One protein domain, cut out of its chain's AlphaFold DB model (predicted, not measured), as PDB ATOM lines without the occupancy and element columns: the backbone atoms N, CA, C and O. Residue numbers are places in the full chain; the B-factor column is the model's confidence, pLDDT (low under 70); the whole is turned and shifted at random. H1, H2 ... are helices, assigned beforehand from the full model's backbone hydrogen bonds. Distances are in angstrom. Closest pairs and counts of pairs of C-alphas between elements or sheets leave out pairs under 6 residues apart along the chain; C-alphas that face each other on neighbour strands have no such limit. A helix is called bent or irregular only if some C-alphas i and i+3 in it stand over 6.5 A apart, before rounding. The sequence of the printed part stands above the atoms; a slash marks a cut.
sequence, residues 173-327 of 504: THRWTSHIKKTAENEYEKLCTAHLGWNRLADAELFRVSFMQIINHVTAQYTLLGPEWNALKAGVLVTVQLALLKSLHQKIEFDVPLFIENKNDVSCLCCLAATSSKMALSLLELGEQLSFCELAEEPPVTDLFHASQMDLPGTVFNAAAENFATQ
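This is residues 173 to 327 of the 504 residues of an uncharacterized protein of Amphiamblys sp. WSBS2006 (UniProt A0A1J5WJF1). Five helices, H1, H2, H3, H4 and H7, run lengthwise in an elongated up-and-down bundle, each running against the one before it in the chain; the first four are long and H7 is short. At the end where H3 begins and H4 ends, the short H5 and H6 pack on the first part of H3, H5 crosswise, and a long link loops from H6 to H7. The printed part has 155 residues with seven named helices, H1 to H7 in chain order, and no named strand, and its class is all helix. It is compact, with a radius of gyration of the C-alphas of 16.4 A, and spans 54 by 34 by 22 A.

Start at the hub, H3, residues 227 to 255, which touches four other helices. It is irregular, with C-alphas 228 and 231 7.6 A apart, and has a kink of 34 degrees near residue 235. With residues 232 to 244 alone it touches H1, residues 173 to 194, the same way at a shallow tilt of 31 degrees; the closest C-alphas, of Lys 181 and Val 240, are 4.9 A apart. H1 forms a helical hairpin with H2, residues 201 to 220; the closest C-alphas, of Ala 184 and Ile 214, are 6.7 A apart. Residues 201 to 208 of H2 touch residues 270 to 279 of H4, residues 263 to 287, with the C-alphas of Leu 201 and Cys 271 closest at 5.4 A. H4 touches H7, residues 318 to 327, opposite ways at a shallow tilt of 15 degrees; the closest C-alphas, of Ala 280 and Ala 321, are 4.1 A apart. H7 touches residues 242 to 249 of H3, with the C-alphas of His 249 and Phe 324 closest at 6.9 A. Back near residue 234, H3 only just touches H5, residues 290 to 296, with 3 pairs of C-alphas within 8 A, about perpendicular at 85 degrees; Ala 234 and Leu 295 have the closest C-alphas, 5.9 A apart. H3 also touches H6, residues 299 to 305, with the C-alphas of Ala 234 and Pro 300 closest at 6.0 A. Every O i to N i+4 pair is within hydrogen-bond range in H1, H2, H4 and H7, against 21 of 25 in H3 and 2 of 3 in both H5 and H6.

Find C-alpha 227 at (-51.104, -21.228, 4.956); from there H3 runs 40.1 A. H1 begins at C-alpha 173, (-45.878, -34.916, 9.025), and measures 31.7 A, H2 28.0 A and H4 36.1 A. H7 measures 13.9 A and ends at C-alpha 327, (-21.298, -18.552, 23.407).

The C-alphas farthest apart, of Glu 228 and Glu 261, are 55.3 A apart. The printed part has no cut; its one long link is residues 306 to 317. Confidence is under 70 at residues 196 to 197 and 304 to 314.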
ATOM      1  N   THR A 173     -46.707 -36.114   8.848       78.62
ATOM      2  CA  THR A 173     -45.878 -34.916   9.025       78.62
ATOM      3  C   THR A 173     -44.532 -35.291   9.641       78.62
ATOM      4  O   THR A 173     -43.497 -35.040   9.033       78.62
ATOM      5  N   HIS A 174     -44.528 -36.018  10.765       81.75
ATOM      6  CA  HIS A 174     -43.299 -36.466  11.427       81.75
ATOM      7  C   HIS A 174     -42.418 -37.345  10.528       81.75
ATOM      8  O   HIS A 174     -41.193 -37.231  10.528       81.75
ATOM      9  N   ARG A 175     -43.010 -38.277   9.770       81.56
ATOM     10  CA  ARG A 175     -42.250 -39.164   8.869       81.56
ATOM     11  C   ARG A 175     -41.553 -38.384   7.764       81.56
ATOM     12  O   ARG A 175     -40.416 -38.707   7.430       81.56
ATOM     13  N   TRP A 176     -42.230 -37.389   7.202       84.88
ATOM     14  CA  TRP A 176     -41.651 -36.549   6.167       84.88
ATOM     15  C   TRP A 176     -40.600 -35.594   6.732       84.88
ATOM     16  O   TRP A 176     -39.487 -35.566   6.213       84.88
ATOM     17  N   THR A 177     -40.872 -34.914   7.849       87.19
ATOM     18  CA  THR A 177     -39.867 -34.048   8.484       87.19
ATOM     19  C   THR A 177     -38.631 -34.836   8.917       87.19
ATOM     20  O   THR A 177     -37.518 -34.367   8.722       87.19
ATOM     21  N   SER A 178     -38.786 -36.083   9.383       86.19
ATOM     22  CA  SER A 178     -37.658 -36.990   9.663       86.19
ATOM     23  C   SER A 178     -36.833 -37.326   8.416       86.19
ATOM     24  O   SER A 178     -35.621 -37.514   8.503       86.19
ATOM     25  N   HIS A 179     -37.470 -37.427   7.245       86.81
ATOM     26  CA  HIS A 179     -36.765 -37.651   5.985       86.81
ATOM     27  C   HIS A 179     -35.942 -36.423   5.583       86.81
ATOM     28  O   HIS A 179     -34.757 -36.570   5.290       86.81
ATOM     29  N   ILE A 180     -36.543 -35.228   5.638       88.06
ATOM     30  CA  ILE A 180     -35.848 -33.959   5.370       88.06
ATOM     31  C   ILE A 180     -34.701 -33.753   6.361       88.06
ATOM     32  O   ILE A 180     -33.585 -33.443   5.947       88.06
ATOM     33  N   LYS A 181     -34.949 -34.025   7.649       91.31
ATOM     34  CA  LYS A 181     -33.943 -34.000   8.712       91.31
ATOM     35  C   LYS A 181     -32.718 -34.820   8.331       91.31
ATOM     36  O   LYS A 181     -31.622 -34.283   8.309       91.31
ATOM     37  N   LYS A 182     -32.914 -36.086   7.954       91.25
ATOM     38  CA  LYS A 182     -31.814 -36.980   7.583       91.25
ATOM     39  C   LYS A 182     -31.015 -36.458   6.386       91.25
ATOM     40  O   LYS A 182     -29.797 -36.595   6.361       91.25
ATOM     41  N   THR A 183     -31.676 -35.889   5.379       90.00
ATOM     42  CA  THR A 183     -30.986 -35.299   4.220       90.00
ATOM     43  C   THR A 183     -30.117 -34.117   4.645       90.00
ATOM     44  O   THR A 183     -28.936 -34.090   4.308       90.00
ATOM     45  N   ALA A 184     -30.670 -33.199   5.438       93.19
ATOM     46  CA  ALA A 184     -29.947 -32.023   5.907       93.19
ATOM     47  C   ALA A 184     -28.825 -32.377   6.903       93.19
ATOM     48  O   ALA A 184     -27.745 -31.799   6.848       93.19
ATOM     49  N   GLU A 185     -29.033 -33.379   7.763       94.12
ATOM     50  CA  GLU A 185     -27.996 -33.931   8.643       94.12
ATOM     51  C   GLU A 185     -26.842 -34.534   7.839       94.12
ATOM     52  O   GLU A 185     -25.691 -34.253   8.145       94.12
ATOM     53  N   ASN A 186     -27.111 -35.275   6.756       95.00
ATOM     54  CA  ASN A 186     -26.044 -35.798   5.894       95.00
ATOM     55  C   ASN A 186     -25.232 -34.672   5.222       95.00
ATOM     56  O   ASN A 186     -24.028 -34.814   5.019       95.00
ATOM     57  N   GLU A 187     -25.877 -33.576   4.814       95.12
ATOM     58  CA  GLU A 187     -25.179 -32.405   4.261       95.12
ATOM     59  C   GLU A 187     -24.336 -31.704   5.325       95.12
ATOM     60  O   GLU A 187     -23.180 -31.357   5.076       95.12
ATOM     61  N   TYR A 188     -24.880 -31.571   6.533       95.81
ATOM     62  CA  TYR A 188     -24.174 -31.019   7.678       95.81
ATOM     63  C   TYR A 188     -22.973 -31.880   8.097       95.81
ATOM     64  O   TYR A 188     -21.893 -31.350   8.353       95.81
ATOM     65  N   GLU A 189     -23.112 -33.206   8.107       94.00
ATOM     66  CA  GLU A 189     -22.014 -34.137   8.379       94.00
ATOM     67  C   GLU A 189     -20.901 -33.990   7.340       94.00
ATOM     68  O   GLU A 189     -19.733 -33.852   7.706       94.00
ATOM     69  N   LYS A 190     -21.248 -33.927   6.047       93.81
ATOM     70  CA  LYS A 190     -20.269 -33.669   4.979       93.81
ATOM     71  C   LYS A 190     -19.538 -32.351   5.204       93.81
ATOM     72  O   LYS A 190     -18.311 -32.320   5.112       93.81
ATOM     73  N   LEU A 191     -20.266 -31.292   5.556       93.00
ATOM     74  CA  LEU A 191     -19.678 -29.993   5.871       93.00
ATOM     75  C   LEU A 191     -18.698 -30.088   7.052       93.00
ATOM     76  O   LEU A 191     -17.579 -29.584   6.969       93.00
ATOM     77  N   CYS A 192     -19.075 -30.793   8.119       90.56
ATOM     78  CA  CYS A 192     -18.210 -31.022   9.277       90.56
ATOM     79  C   CYS A 192     -16.951 -31.822   8.921       90.56
ATOM     80  O   CYS A 192     -15.876 -31.516   9.427       90.56
ATOM     81  N   THR A 193     -17.056 -32.819   8.036       87.50
ATOM     82  CA  THR A 193     -15.890 -33.598   7.586       87.50
ATOM     83  C   THR A 193     -14.959 -32.815   6.662       87.50
ATOM     84  O   THR A 193     -13.754 -33.045   6.688       87.50
ATOM     85  N   ALA A 194     -15.487 -31.883   5.864       83.62
ATOM     86  CA  ALA A 194     -14.688 -31.041   4.975       83.62
ATOM     87  C   ALA A 194     -13.891 -29.970   5.742       83.62
ATOM     88  O   ALA A 194     -12.806 -29.578   5.314       83.62
ATOM     89  N   HIS A 195     -14.401 -29.530   6.895       75.81
ATOM     90  CA  HIS A 195     -13.797 -28.488   7.723       75.81
ATOM     91  C   HIS A 195     -13.369 -29.044   9.085       75.81
ATOM     92  O   HIS A 195     -14.054 -28.890  10.094       75.81
ATOM     93  N   LEU A 196     -12.198 -29.683   9.108       64.62
ATOM     94  CA  LEU A 196     -11.656 -30.352  10.298       64.62
ATOM     95  C   LEU A 196     -11.028 -29.408  11.340       64.62
ATOM     96  O   LEU A 196     -10.541 -29.888  12.360       64.62
ATOM     97  N   GLY A 197     -10.991 -28.090  11.119       69.19
ATOM     98  CA  GLY A 197     -10.341 -27.188  12.070       69.19
ATOM     99  C   GLY A 197     -10.725 -25.720  11.938       69.19
ATOM    100  O   GLY A 197     -11.033 -25.228  10.855       69.19
ATOM    101  N   TRP A 198     -10.630 -25.014  13.064       82.81
ATOM    102  CA  TRP A 198     -11.011 -23.609  13.228       82.81
ATOM    103  C   TRP A 198      -9.797 -22.676  13.223       82.81
ATOM    104  O   TRP A 198      -9.722 -21.728  13.985       82.81
ATOM    105  N   ASN A 199      -8.799 -22.946  12.388       77.94
ATOM    106  CA  ASN A 199      -7.499 -22.268  12.505       77.94
ATOM    107  C   ASN A 199      -7.398 -20.964  11.702       77.94
ATOM    108  O   ASN A 199      -6.391 -20.262  11.786       77.94
ATOM    109  N   ARG A 200      -8.385 -20.665  10.851       82.62
ATOM    110  CA  ARG A 200      -8.381 -19.491   9.973       82.62
ATOM    111  C   ARG A 200      -9.776 -18.901   9.869       82.62
ATOM    112  O   ARG A 200     -10.738 -19.615   9.598       82.62
ATOM    113  N   LEU A 201      -9.857 -17.575   9.976       81.00
ATOM    114  CA  LEU A 201     -11.119 -16.841   9.854       81.00
ATOM    115  C   LEU A 201     -11.813 -17.066   8.505       81.00
ATOM    116  O   LEU A 201     -13.035 -17.140   8.462       81.00
ATOM    117  N   ALA A 202     -11.051 -17.174   7.412       84.38
ATOM    118  CA  ALA A 202     -11.610 -17.410   6.082       84.38
ATOM    119  C   ALA A 202     -12.290 -18.784   5.977       84.38
ATOM    120  O   ALA A 202     -13.389 -18.884   5.438       84.38
ATOM    121  N   ASP A 203     -11.669 -19.823   6.542       85.56
ATOM    122  CA  ASP A 203     -12.218 -21.182   6.534       85.56
ATOM    123  C   ASP A 203     -13.455 -21.269   7.440       85.56
ATOM    124  O   ASP A 203     -14.458 -21.876   7.068       85.56
ATOM    125  N   ALA A 204     -13.415 -20.597   8.595       87.06
ATOM    126  CA  ALA A 204     -14.549 -20.480   9.508       87.06
ATOM    127  C   ALA A 204     -15.734 -19.728   8.869       87.06
ATOM    128  O   ALA A 204     -16.887 -20.132   9.027       87.06
ATOM    129  N   GLU A 205     -15.457 -18.668   8.102       87.94
ATOM    130  CA  GLU A 205     -16.476 -17.942   7.342       87.94
ATOM    131  C   GLU A 205     -17.084 -18.810   6.240       87.94
ATOM    132  O   GLU A 205     -18.305 -18.842   6.099       87.94
ATOM    133  N   LEU A 206     -16.260 -19.539   5.483       89.62
ATOM    134  CA  LEU A 206     -16.746 -20.434   4.437       89.62
ATOM    135  C   LEU A 206     -17.633 -21.538   5.026       89.62
ATOM    136  O   LEU A 206     -18.730 -21.766   4.521       89.62
ATOM    137  N   PHE A 207     -17.215 -22.139   6.144       91.94
ATOM    138  CA  PHE A 207     -18.031 -23.098   6.886       91.94
ATOM    139  C   PHE A 207     -19.387 -22.500   7.279       91.94
ATOM    140  O   PHE A 207     -20.425 -23.109   7.029       91.94
ATOM    141  N   ARG A 208     -19.396 -21.294   7.865       92.38
ATOM    142  CA  ARG A 208     -20.625 -20.591   8.262       92.38
ATOM    143  C   ARG A 208     -21.548 -20.350   7.069       92.38
ATOM    144  O   ARG A 208     -22.740 -20.635   7.151       92.38
ATOM    145  N   VAL A 209     -21.009 -19.835   5.964       92.62
ATOM    146  CA  VAL A 209     -21.772 -19.575   4.734       92.62
ATOM    147  C   VAL A 209     -22.377 -20.870   4.199       92.62
ATOM    148  O   VAL A 209     -23.570 -20.902   3.909       92.62
ATOM    149  N   SER A 210     -21.601 -21.951   4.128       94.38
ATOM    150  CA  SER A 210     -22.096 -23.258   3.687       94.38
ATOM    151  C   SER A 210     -23.132 -23.852   4.643       94.38
ATOM    152  O   SER A 210     -24.111 -24.436   4.191       94.38
ATOM    153  N   PHE A 211     -22.991 -23.656   5.955       95.88
ATOM    154  CA  PHE A 211     -24.018 -24.051   6.917       95.88
ATOM    155  C   PHE A 211     -25.329 -23.285   6.683       95.88
ATOM    156  O   PHE A 211     -26.401 -23.886   6.612       95.88
ATOM    157  N   MET A 212     -25.255 -21.966   6.489       94.94
ATOM    158  CA  MET A 212     -26.432 -21.152   6.173       94.94
ATOM    159  C   MET A 212     -27.057 -21.530   4.826       94.94
ATOM    160  O   MET A 212     -28.273 -21.452   4.685       94.94
ATOM    161  N   GLN A 213     -26.271 -21.997   3.851       94.50
ATOM    162  CA  GLN A 213     -26.806 -22.546   2.603       94.50
ATOM    163  C   GLN A 213     -27.654 -23.802   2.838       94.50
ATOM    164  O   GLN A 213     -28.688 -23.927   2.192       94.50
ATOM    165  N   ILE A 214     -27.284 -24.677   3.783       95.12
ATOM    166  CA  ILE A 214     -28.116 -25.836   4.163       95.12
ATOM    167  C   ILE A 214     -29.448 -25.348   4.748       95.12
ATOM    168  O   ILE A 214     -30.512 -25.786   4.311       95.12
ATOM    169  N   ILE A 215     -29.409 -24.397   5.691       94.06
ATOM    170  CA  ILE A 215     -30.624 -23.819   6.290       94.06
ATOM    171  C   ILE A 215     -31.515 -23.189   5.216       94.06
ATOM    172  O   ILE A 215     -32.702 -23.505   5.153       94.06
ATOM    173  N   ASN A 216     -30.942 -22.366   4.336       91.31
ATOM    174  CA  ASN A 216     -31.660 -21.700   3.251       91.31
ATOM    175  C   ASN A 216     -32.213 -22.691   2.222       91.31
ATOM    176  O   ASN A 216     -33.327 -22.499   1.739       91.31
ATOM    177  N   HIS A 217     -31.473 -23.758   1.904       91.25
ATOM    178  CA  HIS A 217     -31.947 -24.818   1.020       91.25
ATOM    179  C   HIS A 217     -33.181 -25.500   1.612       91.25
ATOM    180  O   HIS A 217     -34.181 -25.647   0.914       91.25
ATOM    181  N   VAL A 218     -33.144 -25.839   2.906       91.00
ATOM    182  CA  VAL A 218     -34.296 -26.396   3.627       91.00
ATOM    183  C   VAL A 218     -35.469 -25.411   3.630       91.00
ATOM    184  O   VAL A 218     -36.576 -25.823   3.296       91.00
ATOM    185  N   THR A 219     -35.240 -24.122   3.916       88.31
ATOM    186  CA  THR A 219     -36.285 -23.078   3.887       88.31
ATOM    187  C   THR A 219     -36.969 -23.004   2.524       88.31
ATOM    188  O   THR A 219     -38.193 -23.106   2.427       88.31
ATOM    189  N   ALA A 220     -36.176 -22.913   1.452       84.81
ATOM    190  CA  ALA A 220     -36.666 -22.816   0.080       84.81
ATOM    191  C   ALA A 220     -37.533 -24.017  -0.332       84.81
ATOM    192  O   ALA A 220     -38.335 -23.919  -1.267       84.81
ATOM    193  N   GLN A 221     -37.428 -25.159   0.365       82.06
ATOM    194  CA  GLN A 221     -38.302 -26.298   0.103       82.06
ATOM    195  C   GLN A 221     -39.774 -26.010   0.412       82.06
ATOM    196  O   GLN A 221     -40.623 -26.661  -0.191       82.06
ATOM    197  N   TYR A 222     -40.094 -25.029   1.256       80.06
ATOM    198  CA  TYR A 222     -41.470 -24.784   1.687       80.06
ATOM    199  C   TYR A 222     -41.907 -23.311   1.729       80.06
ATOM    200  O   TYR A 222     -43.088 -23.067   1.967       80.06
ATOM    201  N   THR A 223     -41.028 -22.336   1.456       80.31
ATOM    202  CA  THR A 223     -41.364 -20.892   1.462       80.31
ATOM    203  C   THR A 223     -42.586 -20.537   0.611       80.31
ATOM    204  O   THR A 223     -43.374 -19.677   0.980       80.31
ATOM    205  N   LEU A 224     -42.759 -21.211  -0.525       76.00
ATOM    206  CA  LEU A 224     -43.799 -20.909  -1.517       76.00
ATOM    207  C   LEU A 224     -45.155 -21.570  -1.214       76.00
ATOM    208  O   LEU A 224     -46.140 -21.337  -1.920       76.00
ATOM    209  N   LEU A 225     -45.216 -22.418  -0.184       80.44
ATOM    210  CA  LEU A 225     -46.428 -23.145   0.190       80.44
ATOM    211  C   LEU A 225     -47.391 -22.252   0.978       80.44
ATOM    212  O   LEU A 225     -46.966 -21.463   1.826       80.44
ATOM    213  N   GLY A 226     -48.696 -22.406   0.732       78.56
ATOM    214  CA  GLY A 226     -49.740 -21.608   1.375       78.56
ATOM    215  C   GLY A 226     -49.898 -21.855   2.879       78.56
ATOM    216  O   GLY A 226     -49.218 -22.720   3.448       78.56
ATOM    217  N   PRO A 227     -50.796 -21.095   3.530       80.31
ATOM    218  CA  PRO A 227     -51.104 -21.228   4.956       80.31
ATOM    219  C   PRO A 227     -51.537 -22.641   5.368       80.31
ATOM    220  O   PRO A 227     -51.245 -23.100   6.467       80.31
ATOM    221  N   GLU A 228     -52.168 -23.392   4.467       78.06
ATOM    222  CA  GLU A 228     -52.628 -24.762   4.709       78.06
ATOM    223  C   GLU A 228     -51.470 -25.725   5.023       78.06
ATOM    224  O   GLU A 228     -51.666 -26.785   5.618       78.06
ATOM    225  N   TRP A 229     -50.244 -25.353   4.653       82.19
ATOM    226  CA  TRP A 229     -49.030 -26.116   4.914       82.19
ATOM    227  C   TRP A 229     -48.293 -25.669   6.181       82.19
ATOM    228  O   TRP A 229     -47.248 -26.240   6.494       82.19
ATOM    229  N   ASN A 230     -48.800 -24.680   6.926       83.50
ATOM    230  CA  ASN A 230     -48.097 -24.099   8.071       83.50
ATOM    231  C   ASN A 230     -47.701 -25.130   9.131       83.50
ATOM    232  O   ASN A 230     -46.553 -25.129   9.561       83.50
ATOM    233  N   ALA A 231     -48.568 -26.089   9.465       79.50
ATOM    234  CA  ALA A 231     -48.226 -27.153  10.412       79.50
ATOM    235  C   ALA A 231     -47.020 -28.005   9.952       79.50
ATOM    236  O   ALA A 231     -46.201 -28.433  10.769       79.50
ATOM    237  N   LEU A 232     -46.878 -28.240   8.640       83.62
ATOM    238  CA  LEU A 232     -45.712 -28.919   8.065       83.62
ATOM    239  C   LEU A 232     -44.473 -28.017   8.124       83.62
ATOM    240  O   LEU A 232     -43.415 -28.479   8.547       83.62
ATOM    241  N   LYS A 233     -44.616 -26.745   7.730       87.19
ATOM    242  CA  LYS A 233     -43.547 -25.730   7.742       87.19
ATOM    243  C   LYS A 233     -42.977 -25.539   9.152       87.19
ATOM    244  O   LYS A 233     -41.769 -25.653   9.348       87.19
ATOM    245  N   ALA A 234     -43.850 -25.373  10.142       84.31
ATOM    246  CA  ALA A 234     -43.520 -25.323  11.562       84.31
ATOM    247  C   ALA A 234     -42.820 -26.612  12.027       84.31
ATOM    248  O   ALA A 234     -41.797 -26.565  12.709       84.31
ATOM    249  N   GLY A 235     -43.310 -27.777  11.587       84.94
ATOM    250  CA  GLY A 235     -42.654 -29.059  11.834       84.94
ATOM    251  C   GLY A 235     -41.218 -29.120  11.299       84.94
ATOM    252  O   GLY A 235     -40.334 -29.606  12.005       84.94
ATOM    253  N   VAL A 236     -40.950 -28.623  10.085       89.06
ATOM    254  CA  VAL A 236     -39.589 -28.560   9.509       89.06
ATOM    255  C   VAL A 236     -38.701 -27.599  10.287       89.06
ATOM    256  O   VAL A 236     -37.585 -27.969  10.650       89.06
ATOM    257  N   LEU A 237     -39.204 -26.402  10.589       89.25
ATOM    258  CA  LEU A 237     -38.494 -25.404  11.384       89.25
ATOM    259  C   LEU A 237     -38.006 -26.008  12.708       89.25
ATOM    260  O   LEU A 237     -36.809 -25.997  12.996       89.25
ATOM    261  N   VAL A 238     -38.912 -26.625  13.468       86.56
ATOM    262  CA  VAL A 238     -38.603 -27.188  14.789       86.56
ATOM    263  C   VAL A 238     -37.716 -28.431  14.698       86.56
ATOM    264  O   VAL A 238     -36.712 -28.540  15.402       86.56
ATOM    265  N   THR A 239     -38.069 -29.395  13.846       88.00
ATOM    266  CA  THR A 239     -37.408 -30.714  13.854       88.00
ATOM    267  C   THR A 239     -36.129 -30.778  13.026       88.00
ATOM    268  O   THR A 239     -35.304 -31.660  13.276       88.00
ATOM    269  N   VAL A 240     -35.954 -29.867  12.064       92.06
ATOM    270  CA  VAL A 240     -34.798 -29.823  11.159       92.06
ATOM    271  C   VAL A 240     -33.937 -28.604  11.453       92.06
ATOM    272  O   VAL A 240     -32.807 -28.765  11.899       92.06
ATOM    273  N   GLN A 241     -34.446 -27.390  11.236       91.50
ATOM    274  CA  GLN A 241     -33.609 -26.185  11.260       91.50
ATOM    275  C   GLN A 241     -33.094 -25.867  12.665       91.50
ATOM    276  O   GLN A 241     -31.885 -25.748  12.857       91.50
ATOM    277  N   LEU A 242     -33.980 -25.816  13.667       90.06
ATOM    278  CA  LEU A 242     -33.572 -25.608  15.061       90.06
ATOM    279  C   LEU A 242     -32.689 -26.756  15.575       90.06
ATOM    280  O   LEU A 242     -31.747 -26.522  16.331       90.06
ATOM    281  N   ALA A 243     -32.938 -27.992  15.126       90.88
ATOM    282  CA  ALA A 243     -32.097 -29.135  15.469       90.88
ATOM    283  C   ALA A 243     -30.675 -29.009  14.890       90.88
ATOM    284  O   ALA A 243     -29.712 -29.240  15.615       90.88
ATOM    285  N   LEU A 244     -30.526 -28.590  13.629       94.81
ATOM    286  CA  LEU A 244     -29.220 -28.334  13.007       94.81
ATOM    287  C   LEU A 244     -28.473 -27.195  13.703       94.81
ATOM    288  O   LEU A 244     -27.269 -27.303  13.929       94.81
ATOM    289  N   LEU A 245     -29.178 -26.123  14.082       94.88
ATOM    290  CA  LEU A 245     -28.595 -25.017  14.845       94.88
ATOM    291  C   LEU A 245     -28.082 -25.483  16.206       94.88
ATOM    292  O   LEU A 245     -26.966 -25.137  16.594       94.88
ATOM    293  N   LYS A 246     -28.852 -26.328  16.897       92.69
ATOM    294  CA  LYS A 246     -28.418 -26.960  18.145       92.69
ATOM    295  C   LYS A 246     -27.183 -27.841  17.936       92.69
ATOM    296  O   LYS A 246     -26.249 -27.749  18.726       92.69
ATOM    297  N   SER A 247     -27.145 -28.647  16.874       94.31
ATOM    298  CA  SER A 247     -25.980 -29.480  16.543       94.31
ATOM    299  C   SER A 247     -24.732 -28.641  16.262       94.31
ATOM    300  O   SER A 247     -23.654 -28.963  16.756       94.31
ATOM    301  N   LEU A 248     -24.867 -27.526  15.533       95.00
ATOM    302  CA  LEU A 248     -23.761 -26.593  15.313       95.00
ATOM    303  C   LEU A 248     -23.272 -25.973  16.621       95.00
ATOM    304  O   LEU A 248     -22.068 -25.935  16.863       95.00
ATOM    305  N   HIS A 249     -24.190 -25.514  17.466       94.00
ATOM    306  CA  HIS A 249     -23.841 -24.954  18.764       94.00
ATOM    307  C   HIS A 249     -23.042 -25.959  19.612       94.00
ATOM    308  O   HIS A 249     -21.958 -25.620  20.090       94.00
ATOM    309  N   GLN A 250     -23.501 -27.214  19.688       93.81
ATOM    310  CA  GLN A 250     -22.809 -28.310  20.379       93.81
ATOM    311  C   GLN A 250     -21.445 -28.641  19.765       93.81
ATOM    312  O   GLN A 250     -20.491 -28.906  20.492       93.81
ATOM    313  N   LYS A 251     -21.320 -28.602  18.432       91.94
ATOM    314  CA  LYS A 251     -20.028 -28.776  17.759       91.94
ATOM    315  C   LYS A 251     -19.042 -27.684  18.166       91.94
ATOM    316  O   LYS A 251     -17.900 -27.998  18.481       91.94
ATOM    317  N   ILE A 252     -19.479 -26.423  18.183       92.38
ATOM    318  CA  ILE A 252     -18.638 -25.307  18.628       92.38
ATOM    319  C   ILE A 252     -18.208 -25.528  20.077       92.38
ATOM    320  O   ILE A 252     -17.028 -25.358  20.353       92.38
ATOM    321  N   GLU A 253     -19.115 -25.945  20.972       90.88
ATOM    322  CA  GLU A 253     -18.783 -26.257  22.374       90.88
ATOM    323  C   GLU A 253     -17.741 -27.372  22.499       90.88
ATOM    324  O   GLU A 253     -16.818 -27.261  23.303       90.88
ATOM    325  N   PHE A 254     -17.874 -28.428  21.696       90.75
ATOM    326  CA  PHE A 254     -16.946 -29.554  21.690       90.75
ATOM    327  C   PHE A 254     -15.563 -29.178  21.143       90.75
ATOM    328  O   PHE A 254     -14.549 -29.638  21.663       90.75
ATOM    329  N   ASP A 255     -15.516 -28.323  20.120       90.00
ATOM    330  CA  ASP A 255     -14.274 -27.896  19.472       90.00
ATOM    331  C   ASP A 255     -13.534 -26.792  20.259       90.00
ATOM    332  O   ASP A 255     -12.423 -26.405  19.887       90.00
ATOM    333  N   VAL A 256     -14.111 -26.282  21.360       90.38
ATOM    334  CA  VAL A 256     -13.424 -25.337  22.252       90.38
ATOM    335  C   VAL A 256     -12.228 -26.036  22.909       90.38
ATOM    336  O   VAL A 256     -12.420 -26.983  23.676       90.38
ATOM    337  N   PRO A 257     -10.986 -25.545  22.729       88.62
ATOM    338  CA  PRO A 257      -9.837 -26.113  23.423       88.62
ATOM    339  C   PRO A 257     -10.018 -25.983  24.940       88.62
ATOM    340  O   PRO A 257     -10.355 -24.907  25.446       88.62
ATOM    341  N   LEU A 258      -9.792 -27.074  25.683       84.94
ATOM    342  CA  LEU A 258      -9.928 -27.093  27.147       84.94
ATOM    343  C   LEU A 258      -8.961 -26.097  27.800       84.94
ATOM    344  O   LEU A 258      -9.392 -25.252  28.593       84.94
ATOM    345  N   PHE A 259      -7.697 -26.133  27.376       83.94
ATOM    346  CA  PHE A 259      -6.618 -25.250  27.816       83.94
ATOM    347  C   PHE A 259      -6.076 -24.445  26.635       83.94
ATOM    348  O   PHE A 259      -6.086 -24.919  25.503       83.94
ATOM    349  N   ILE A 260      -5.631 -23.218  26.902       85.44
ATOM    350  CA  ILE A 260      -4.976 -22.370  25.904       85.44
ATOM    351  C   ILE A 260      -3.480 -22.485  26.156       85.44
ATOM    352  O   ILE A 260      -2.965 -21.907  27.112       85.44
ATOM    353  N   GLU A 261      -2.795 -23.265  25.331       81.69
ATOM    354  CA  GLU A 261      -1.365 -23.540  25.481       81.69
ATOM    355  C   GLU A 261      -0.541 -22.783  24.442       81.69
ATOM    356  O   GLU A 261       0.607 -22.411  24.693       81.69
ATOM    357  N   ASN A 262      -1.116 -22.534  23.266       82.75
ATOM    358  CA  ASN A 262      -0.397 -21.959  22.141       82.75
ATOM    359  C   ASN A 262      -1.237 -20.937  21.347       82.75
ATOM    360  O   ASN A 262      -2.427 -20.716  21.583       82.75
ATOM    361  N   LYS A 263      -0.593 -20.278  20.374       79.38
ATOM    362  CA  LYS A 263      -1.233 -19.256  19.525       79.38
ATOM    363  C   LYS A 263      -2.331 -19.823  18.614       79.38
ATOM    364  O   LYS A 263      -3.242 -19.081  18.255       79.38
ATOM    365  N   ASN A 264      -2.267 -21.106  18.251       83.44
ATOM    366  CA  ASN A 264      -3.300 -21.746  17.437       83.44
ATOM    367  C   ASN A 264      -4.585 -21.951  18.245       83.44
ATOM    368  O   ASN A 264      -5.659 -21.752  17.694       83.44
ATOM    369  N   ASP A 265      -4.494 -22.237  19.548       87.50
ATOM    370  CA  ASP A 265      -5.673 -22.339  20.422       87.50
ATOM    371  C   ASP A 265      -6.402 -20.994  20.521       87.50
ATOM    372  O   ASP A 265      -7.628 -20.930  20.448       87.50
ATOM    373  N   VAL A 266      -5.646 -19.893  20.619       83.75
ATOM    374  CA  VAL A 266      -6.215 -18.538  20.568       83.75
ATOM    375  C   VAL A 266      -6.873 -18.282  19.214       83.75
ATOM    376  O   VAL A 266      -7.995 -17.790  19.171       83.75
ATOM    377  N   SER A 267      -6.210 -18.637  18.110       83.44
ATOM    378  CA  SER A 267      -6.776 -18.487  16.764       83.44
ATOM    379  C   SER A 267      -8.064 -19.302  16.579       83.44
ATOM    380  O   SER A 267      -9.039 -18.783  16.034       83.44
ATOM    381  N   CYS A 268      -8.099 -20.523  17.120       88.38
ATOM    382  CA  CYS A 268      -9.274 -21.386  17.185       88.38
ATOM    383  C   CYS A 268     -10.430 -20.707  17.920       88.38
ATOM    384  O   CYS A 268     -11.498 -20.506  17.342       88.38
ATOM    385  N   LEU A 269     -10.197 -20.257  19.155       89.56
ATOM    386  CA  LEU A 269     -11.207 -19.552  19.943       89.56
ATOM    387  C   LEU A 269     -11.713 -18.286  19.244       89.56
ATOM    388  O   LEU A 269     -12.910 -18.009  19.283       89.56
ATOM    389  N   CYS A 270     -10.830 -17.539  18.579       85.88
ATOM    390  CA  CYS A 270     -11.203 -16.367  17.794       85.88
ATOM    391  C   CYS A 270     -12.134 -16.731  16.627       85.88
ATOM    392  O   CYS A 270     -13.145 -16.060  16.418       85.88
ATOM    393  N   CYS A 271     -11.826 -17.801  15.889       87.69
ATOM    394  CA  CYS A 271     -12.666 -18.281  14.792       87.69
ATOM    395  C   CYS A 271     -14.028 -18.762  15.295       87.69
ATOM    396  O   CYS A 271     -15.050 -18.372  14.736       87.69
ATOM    397  N   LEU A 272     -14.055 -19.541  16.381       91.44
ATOM    398  CA  LEU A 272     -15.292 -19.994  17.018       91.44
ATOM    399  C   LEU A 272     -16.143 -18.804  17.488       91.44
ATOM    400  O   LEU A 272     -17.324 -18.726  17.162       91.44
ATOM    401  N   ALA A 273     -15.538 -17.828  18.173       90.38
ATOM    402  CA  ALA A 273     -16.235 -16.636  18.655       90.38
ATOM    403  C   ALA A 273     -16.810 -15.797  17.505       90.38
ATOM    404  O   ALA A 273     -17.948 -15.325  17.595       90.38
ATOM    405  N   ALA A 274     -16.043 -15.626  16.423       86.25
ATOM    406  CA  ALA A 274     -16.474 -14.902  15.234       86.25
ATOM    407  C   ALA A 274     -17.621 -15.623  14.515       86.25
ATOM    408  O   ALA A 274     -18.611 -14.981  14.158       86.25
ATOM    409  N   THR A 275     -17.523 -16.944  14.344       90.94
ATOM    410  CA  THR A 275     -18.592 -17.761  13.758       90.94
ATOM    411  C   THR A 275     -19.859 -17.678  14.597       90.94
ATOM    412  O   THR A 275     -20.910 -17.374  14.039       90.94
ATOM    413  N   SER A 276     -19.782 -17.848  15.923       93.25
ATOM    414  CA  SER A 276     -20.947 -17.724  16.809       93.25
ATOM    415  C   SER A 276     -21.574 -16.326  16.743       93.25
ATOM    416  O   SER A 276     -22.786 -16.206  16.591       93.25
ATOM    417  N   SER A 277     -20.774 -15.253  16.763       90.25
ATOM    418  CA  SER A 277     -21.297 -13.881  16.651       90.25
ATOM    419  C   SER A 277     -22.015 -13.640  15.320       90.25
ATOM    420  O   SER A 277     -23.118 -13.098  15.302       90.25
ATOM    421  N   LYS A 278     -21.421 -14.075  14.203       91.31
ATOM    422  CA  LYS A 278     -22.034 -13.928  12.877       91.31
ATOM    423  C   LYS A 278     -23.267 -14.808  12.704       91.31
ATOM    424  O   LYS A 278     -24.214 -14.376  12.062       91.31
ATOM    425  N   MET A 279     -23.271 -16.013  13.274       93.94
ATOM    426  CA  MET A 279     -24.457 -16.868  13.297       93.94
ATOM    427  C   MET A 279     -25.606 -16.197  14.046       93.94
ATOM    428  O   MET A 279     -26.713 -16.185  13.524       93.94
ATOM    429  N   ALA A 280     -25.353 -15.587  15.210       91.06
ATOM    430  CA  ALA A 280     -26.383 -14.856  15.947       91.06
ATOM    431  C   ALA A 280     -27.031 -13.754  15.088       91.06
ATOM    432  O   ALA A 280     -28.252 -13.694  15.001       91.06
ATOM    433  N   LEU A 281     -26.223 -12.952  14.386       90.31
ATOM    434  CA  LEU A 281     -26.724 -11.913  13.477       90.31
ATOM    435  C   LEU A 281     -27.510 -12.497  12.297       90.31
ATOM    436  O   LEU A 281     -28.637 -12.083  12.053       90.31
ATOM    437  N   SER A 282     -26.962 -13.504  11.608       92.31
ATOM    438  CA  SER A 282     -27.644 -14.147  10.475       92.31
ATOM    439  C   SER A 282     -28.979 -14.784  10.863       92.31
ATOM    440  O   SER A 282     -29.877 -14.863  10.035       92.31
ATOM    441  N   LEU A 283     -29.118 -15.253  12.105       90.81
ATOM    442  CA  LEU A 283     -30.369 -15.811  12.611       90.81
ATOM    443  C   LEU A 283     -31.418 -14.744  12.915       90.81
ATOM    444  O   LEU A 283     -32.593 -14.984  12.649       90.81
ATOM    445  N   LEU A 284     -31.006 -13.586  13.436       87.19
ATOM    446  CA  LEU A 284     -31.906 -12.446  13.620       87.19
ATOM    447  C   LEU A 284     -32.426 -11.955  12.263       87.19
ATOM    448  O   LEU A 284     -33.634 -11.880  12.074       87.19
ATOM    449  N   GLU A 285     -31.532 -11.759  11.288       88.50
ATOM    450  CA  GLU A 285     -31.893 -11.380   9.911       88.50
ATOM    451  C   GLU A 285     -32.817 -12.413   9.244       88.50
ATOM    452  O   GLU A 285     -33.776 -12.063   8.556       88.50
ATOM    453  N   LEU A 286     -32.549 -13.709   9.442       86.38
ATOM    454  CA  LEU A 286     -33.405 -14.778   8.925       86.38
ATOM    455  C   LEU A 286     -34.792 -14.740   9.577       86.38
ATOM    456  O   LEU A 286     -35.796 -14.930   8.896       86.38
ATOM    457  N   GLY A 287     -34.846 -14.489  10.883       83.75
ATOM    458  CA  GLY A 287     -36.082 -14.415  11.648       83.75
ATOM    459  C   GLY A 287     -36.985 -13.239  11.276       83.75
ATOM    460  O   GLY A 287     -38.188 -13.331  11.491       83.75
ATOM    461  N   GLU A 288     -36.434 -12.172  10.693       83.38
ATOM    462  CA  GLU A 288     -37.195 -11.017  10.196       83.38
ATOM    463  C   GLU A 288     -37.955 -11.306   8.889       83.38
ATOM    464  O   GLU A 288     -38.803 -10.512   8.471       83.38
ATOM    465  N   GLN A 289     -37.691 -12.433   8.218       84.06
ATOM    466  CA  GLN A 289     -38.424 -12.784   7.003       84.06
ATOM    467  C   GLN A 289     -39.875 -13.153   7.337       84.06
ATOM    468  O   GLN A 289     -40.137 -13.986   8.207       84.06
ATOM    469  N   LEU A 290     -40.819 -12.600   6.565       78.25
ATOM    470  CA  LEU A 290     -42.265 -12.783   6.753       78.25
ATOM    471  C   LEU A 290     -42.669 -14.259   6.899       78.25
ATOM    472  O   LEU A 290     -43.486 -14.594   7.752       78.25
ATOM    473  N   SER A 291     -42.034 -15.152   6.132       77.56
ATOM    474  CA  SER A 291     -42.306 -16.591   6.175       77.56
ATOM    475  C   SER A 291     -42.020 -17.242   7.528       77.56
ATOM    476  O   SER A 291     -42.579 -18.296   7.802       77.56
ATOM    477  N   PHE A 292     -41.145 -16.672   8.361       81.88
ATOM    478  CA  PHE A 292     -40.890 -17.164   9.719       81.88
ATOM    479  C   PHE A 292     -41.740 -16.452  10.766       81.88
ATOM    480  O   PHE A 292     -42.127 -17.091  11.742       81.88
ATOM    481  N   CYS A 293     -42.082 -15.179  10.547       78.38
ATOM    482  CA  CYS A 293     -43.031 -14.453  11.391       78.38
ATOM    483  C   CYS A 293     -44.396 -15.152  11.413       78.38
ATOM    484  O   CYS A 293     -44.935 -15.401  12.485       78.38
ATOM    485  N   GLU A 294     -44.905 -15.566  10.248       78.88
ATOM    486  CA  GLU A 294     -46.169 -16.314  10.138       78.88
ATOM    487  C   GLU A 294     -46.128 -17.673  10.855       78.88
ATOM    488  O   GLU A 294     -47.151 -18.162  11.323       78.88
ATOM    489  N   LEU A 295     -44.951 -18.298  10.963       81.81
ATOM    490  CA  LEU A 295     -44.795 -19.591  11.637       81.81
ATOM    491  C   LEU A 295     -44.662 -19.464  13.154       81.81
ATOM    492  O   LEU A 295     -44.818 -20.468  13.846       81.81
ATOM    493  N   ALA A 296     -44.365 -18.273  13.678       76.88
ATOM    494  CA  ALA A 296     -44.178 -18.059  15.111       76.88
ATOM    495  C   ALA A 296     -45.450 -18.354  15.922       76.88
ATOM    496  O   ALA A 296     -45.365 -18.811  17.060       76.88
ATOM    497  N   GLU A 297     -46.618 -18.145  15.314       76.94
ATOM    498  CA  GLU A 297     -47.930 -18.349  15.935       76.94
ATOM    499  C   GLU A 297     -48.423 -19.804  15.844       76.94
ATOM    500  O   GLU A 297     -49.426 -20.170  16.459       76.94
ATOM    501  N   GLU A 298     -47.727 -20.668  15.101       78.69
ATOM    502  CA  GLU A 298     -48.182 -22.036  14.862       78.69
ATOM    503  C   GLU A 298     -48.020 -22.933  16.107       78.69
ATOM    504  O   GLU A 298     -47.001 -22.852  16.807       78.69
ATOM    505  N   PRO A 299     -48.965 -23.861  16.379       74.94
ATOM    506  CA  PRO A 299     -48.926 -24.728  17.561       74.94
ATOM    507  C   PRO A 299     -47.601 -25.481  17.774       74.94
ATOM    508  O   PRO A 299     -47.074 -25.433  18.880       74.94
ATOM    509  N   PRO A 300     -46.968 -26.100  16.750       74.00
ATOM    510  CA  PRO A 300     -45.696 -26.801  16.948       74.00
ATOM    511  C   PRO A 300     -44.553 -25.898  17.433       74.00
ATOM    512  O   PRO A 300     -43.596 -26.397  18.023       74.00
ATOM    513  N   VAL A 301     -44.627 -24.594  17.150       73.69
ATOM    514  CA  VAL A 301     -43.642 -23.594  17.574       73.69
ATOM    515  C   VAL A 301     -43.978 -23.115  18.983       73.69
ATOM    516  O   VAL A 301     -43.140 -23.207  19.877       73.69
ATOM    517  N   THR A 302     -45.218 -22.694  19.223       73.44
ATOM    518  CA  THR A 302     -45.664 -22.225  20.547       73.44
ATOM    519  C   THR A 302     -45.578 -23.309  21.633       73.44
ATOM    520  O   THR A 302     -45.193 -23.010  22.765       73.44
ATOM    521  N   ASP A 303     -45.824 -24.579  21.291       71.88
ATOM    522  CA  ASP A 303     -45.637 -25.732  22.183       71.88
ATOM    523  C   ASP A 303     -44.169 -25.905  22.610       71.88
ATOM    524  O   ASP A 303     -43.893 -26.270  23.756       71.88
ATOM    525  N   LEU A 304     -43.220 -25.635  21.703       69.81
ATOM    526  CA  LEU A 304     -41.781 -25.759  21.958       69.81
ATOM    527  C   LEU A 304     -41.270 -24.667  22.907       69.81
ATOM    528  O   LEU A 304     -40.393 -24.936  23.727       69.81
ATOM    529  N   PHE A 305     -41.802 -23.450  22.785       64.81
ATOM    530  CA  PHE A 305     -41.356 -22.285  23.557       64.81
ATOM    531  C   PHE A 305     -42.167 -22.042  24.841       64.81
ATOM    532  O   PHE A 305     -41.791 -21.187  25.639       64.81
ATOM    533  N   HIS A 306     -43.213 -22.846  25.078       57.66
ATOM    534  CA  HIS A 306     -44.220 -22.688  26.131       57.66
ATOM    535  C   HIS A 306     -44.983 -21.350  26.020       57.66
ATOM    536  O   HIS A 306     -44.399 -20.275  25.918       57.66
ATOM    537  N   ALA A 307     -46.318 -21.389  26.104       44.38
ATOM    538  CA  ALA A 307     -47.198 -20.226  25.899       44.38
ATOM    539  C   ALA A 307     -46.909 -18.992  26.798       44.38
ATOM    540  O   ALA A 307     -47.459 -17.923  26.560       44.38
ATOM    541  N   SER A 308     -46.047 -19.111  27.815       42.47
ATOM    542  CA  SER A 308     -45.633 -18.019  28.706       42.47
ATOM    543  C   SER A 308     -44.440 -17.186  28.210       42.47
ATOM    544  O   SER A 308     -44.058 -16.250  28.903       42.47
ATOM    545  N   GLN A 309     -43.830 -17.495  27.055       45.00
ATOM    546  CA  GLN A 309     -42.794 -16.646  26.431       45.00
ATOM    547  C   GLN A 309     -43.348 -15.643  25.398       45.00
ATOM    548  O   GLN A 309     -42.569 -14.980  24.718       45.00
ATOM    549  N   MET A 310     -44.677 -15.476  25.305       40.91
ATOM    550  CA  MET A 310     -45.313 -14.479  24.423       40.91
ATOM    551  C   MET A 310     -45.014 -13.008  24.786       40.91
ATOM    552  O   MET A 310     -45.377 -12.121  24.022       40.91
ATOM    553  N   ASP A 311     -44.327 -12.737  25.899       38.31
ATOM    554  CA  ASP A 311     -43.935 -11.374  26.292       38.31
ATOM    555  C   ASP A 311     -42.584 -10.916  25.713       38.31
ATOM    556  O   ASP A 311     -42.149  -9.793  25.977       38.31
ATOM    557  N   LEU A 312     -41.902 -11.740  24.909       41.69
ATOM    558  CA  LEU A 312     -40.696 -11.307  24.205       41.69
ATOM    559  C   LEU A 312     -41.027 -10.982  22.744       41.69
ATOM    560  O   LEU A 312     -41.312 -11.899  21.973       41.69
ATOM    561  N   PRO A 313     -40.961  -9.705  22.322       45.91
ATOM    562  CA  PRO A 313     -41.036  -9.369  20.911       45.91
ATOM    563  C   PRO A 313     -39.847 -10.021  20.203       45.91
ATOM    564  O   PRO A 313     -38.702  -9.593  20.364       45.91
ATOM    565  N   GLY A 314     -40.095 -11.073  19.425       57.66
ATOM    566  CA  GLY A 314     -39.090 -11.538  18.491       57.66
ATOM    567  C   GLY A 314     -39.331 -12.875  17.815       57.66
ATOM    568  O   GLY A 314     -40.398 -13.474  17.883       57.66
ATOM    569  N   THR A 315     -38.320 -13.267  17.051       70.94
ATOM    570  CA  THR A 315     -38.412 -14.264  15.986       70.94
ATOM    571  C   THR A 315     -38.256 -15.687  16.528       70.94
ATOM    572  O   THR A 315     -37.656 -15.899  17.584       70.94
ATOM    573  N   VAL A 316     -38.698 -16.693  15.763       79.69
ATOM    574  CA  VAL A 316     -38.527 -18.130  16.085       79.69
ATOM    575  C   VAL A 316     -37.066 -18.558  16.301       79.69
ATOM    576  O   VAL A 316     -36.803 -19.630  16.848       79.69
ATOM    577  N   PHE A 317     -36.104 -17.730  15.882       86.75
ATOM    578  CA  PHE A 317     -34.674 -17.977  16.036       86.75
ATOM    579  C   PHE A 317     -34.037 -17.244  17.220       86.75
ATOM    580  O   PHE A 317     -32.861 -17.485  17.483       86.75
ATOM    581  N   ASN A 318     -34.768 -16.408  17.965       84.25
ATOM    582  CA  ASN A 318     -34.201 -15.594  19.045       84.25
ATOM    583  C   ASN A 318     -33.434 -16.422  20.079       84.25
ATOM    584  O   ASN A 318     -32.287 -16.106  20.378       84.25
ATOM    585  N   ALA A 319     -34.018 -17.520  20.567       84.31
ATOM    586  CA  ALA A 319     -33.353 -18.389  21.539       84.31
ATOM    587  C   ALA A 319     -32.047 -18.990  20.981       84.31
ATOM    588  O   ALA A 319     -31.041 -19.091  21.681       84.31
ATOM    589  N   ALA A 320     -32.031 -19.372  19.700       88.12
ATOM    590  CA  ALA A 320     -30.818 -19.862  19.051       88.12
ATOM    591  C   ALA A 320     -29.784 -18.738  18.881       88.12
ATOM    592  O   ALA A 320     -28.610 -18.938  19.194       88.12
ATOM    593  N   ALA A 321     -30.212 -17.554  18.437       90.12
ATOM    594  CA  ALA A 321     -29.359 -16.382  18.289       90.12
ATOM    595  C   ALA A 321     -28.731 -15.962  19.628       90.12
ATOM    596  O   ALA A 321     -27.528 -15.710  19.681       90.12
ATOM    597  N   GLU A 322     -29.502 -15.969  20.715       89.19
ATOM    598  CA  GLU A 322     -29.026 -15.680  22.069       89.19
ATOM    599  C   GLU A 322     -28.008 -16.718  22.555       89.19
ATOM    600  O   GLU A 322     -26.966 -16.340  23.097       89.19
ATOM    601  N   ASN A 323     -28.236 -18.011  22.300       90.94
ATOM    602  CA  ASN A 323     -27.264 -19.060  22.624       90.94
ATOM    603  C   ASN A 323     -25.929 -18.837  21.896       90.94
ATOM    604  O   ASN A 323     -24.864 -18.892  22.514       90.94
ATOM    605  N   PHE A 324     -25.965 -18.509  20.600       93.12
ATOM    606  CA  PHE A 324     -24.754 -18.194  19.836       93.12
ATOM    607  C   PHE A 324     -24.084 -16.890  20.303       93.12
ATOM    608  O   PHE A 324     -22.857 -16.838  20.416       93.12
ATOM    609  N   ALA A 325     -24.853 -15.849  20.628       90.12
ATOM    610  CA  ALA A 325     -24.319 -14.595  21.159       90.12
ATOM    611  C   ALA A 325     -23.639 -14.807  22.523       90.12
ATOM    612  O   ALA A 325     -22.508 -14.359  22.739       90.12
ATOM    613  N   THR A 326     -24.284 -15.561  23.414       91.69
ATOM    614  CA  THR A 326     -23.760 -15.933  24.736       91.69
ATOM    615  C   THR A 326     -22.492 -16.771  24.609       91.69
ATOM    616  O   THR A 326     -21.495 -16.495  25.279       91.69
ATOM    617  N   GLN A 327     -22.479 -17.745  23.696       92.88
ATOM    618  CA  GLN A 327     -21.298 -18.552  23.407       92.88
ATOM    619  C   GLN A 327     -20.142 -17.694  22.883       92.88
ATOM    620  O   GLN A 327     -19.023 -17.820  23.374       92.88
TER     621      GLN A 327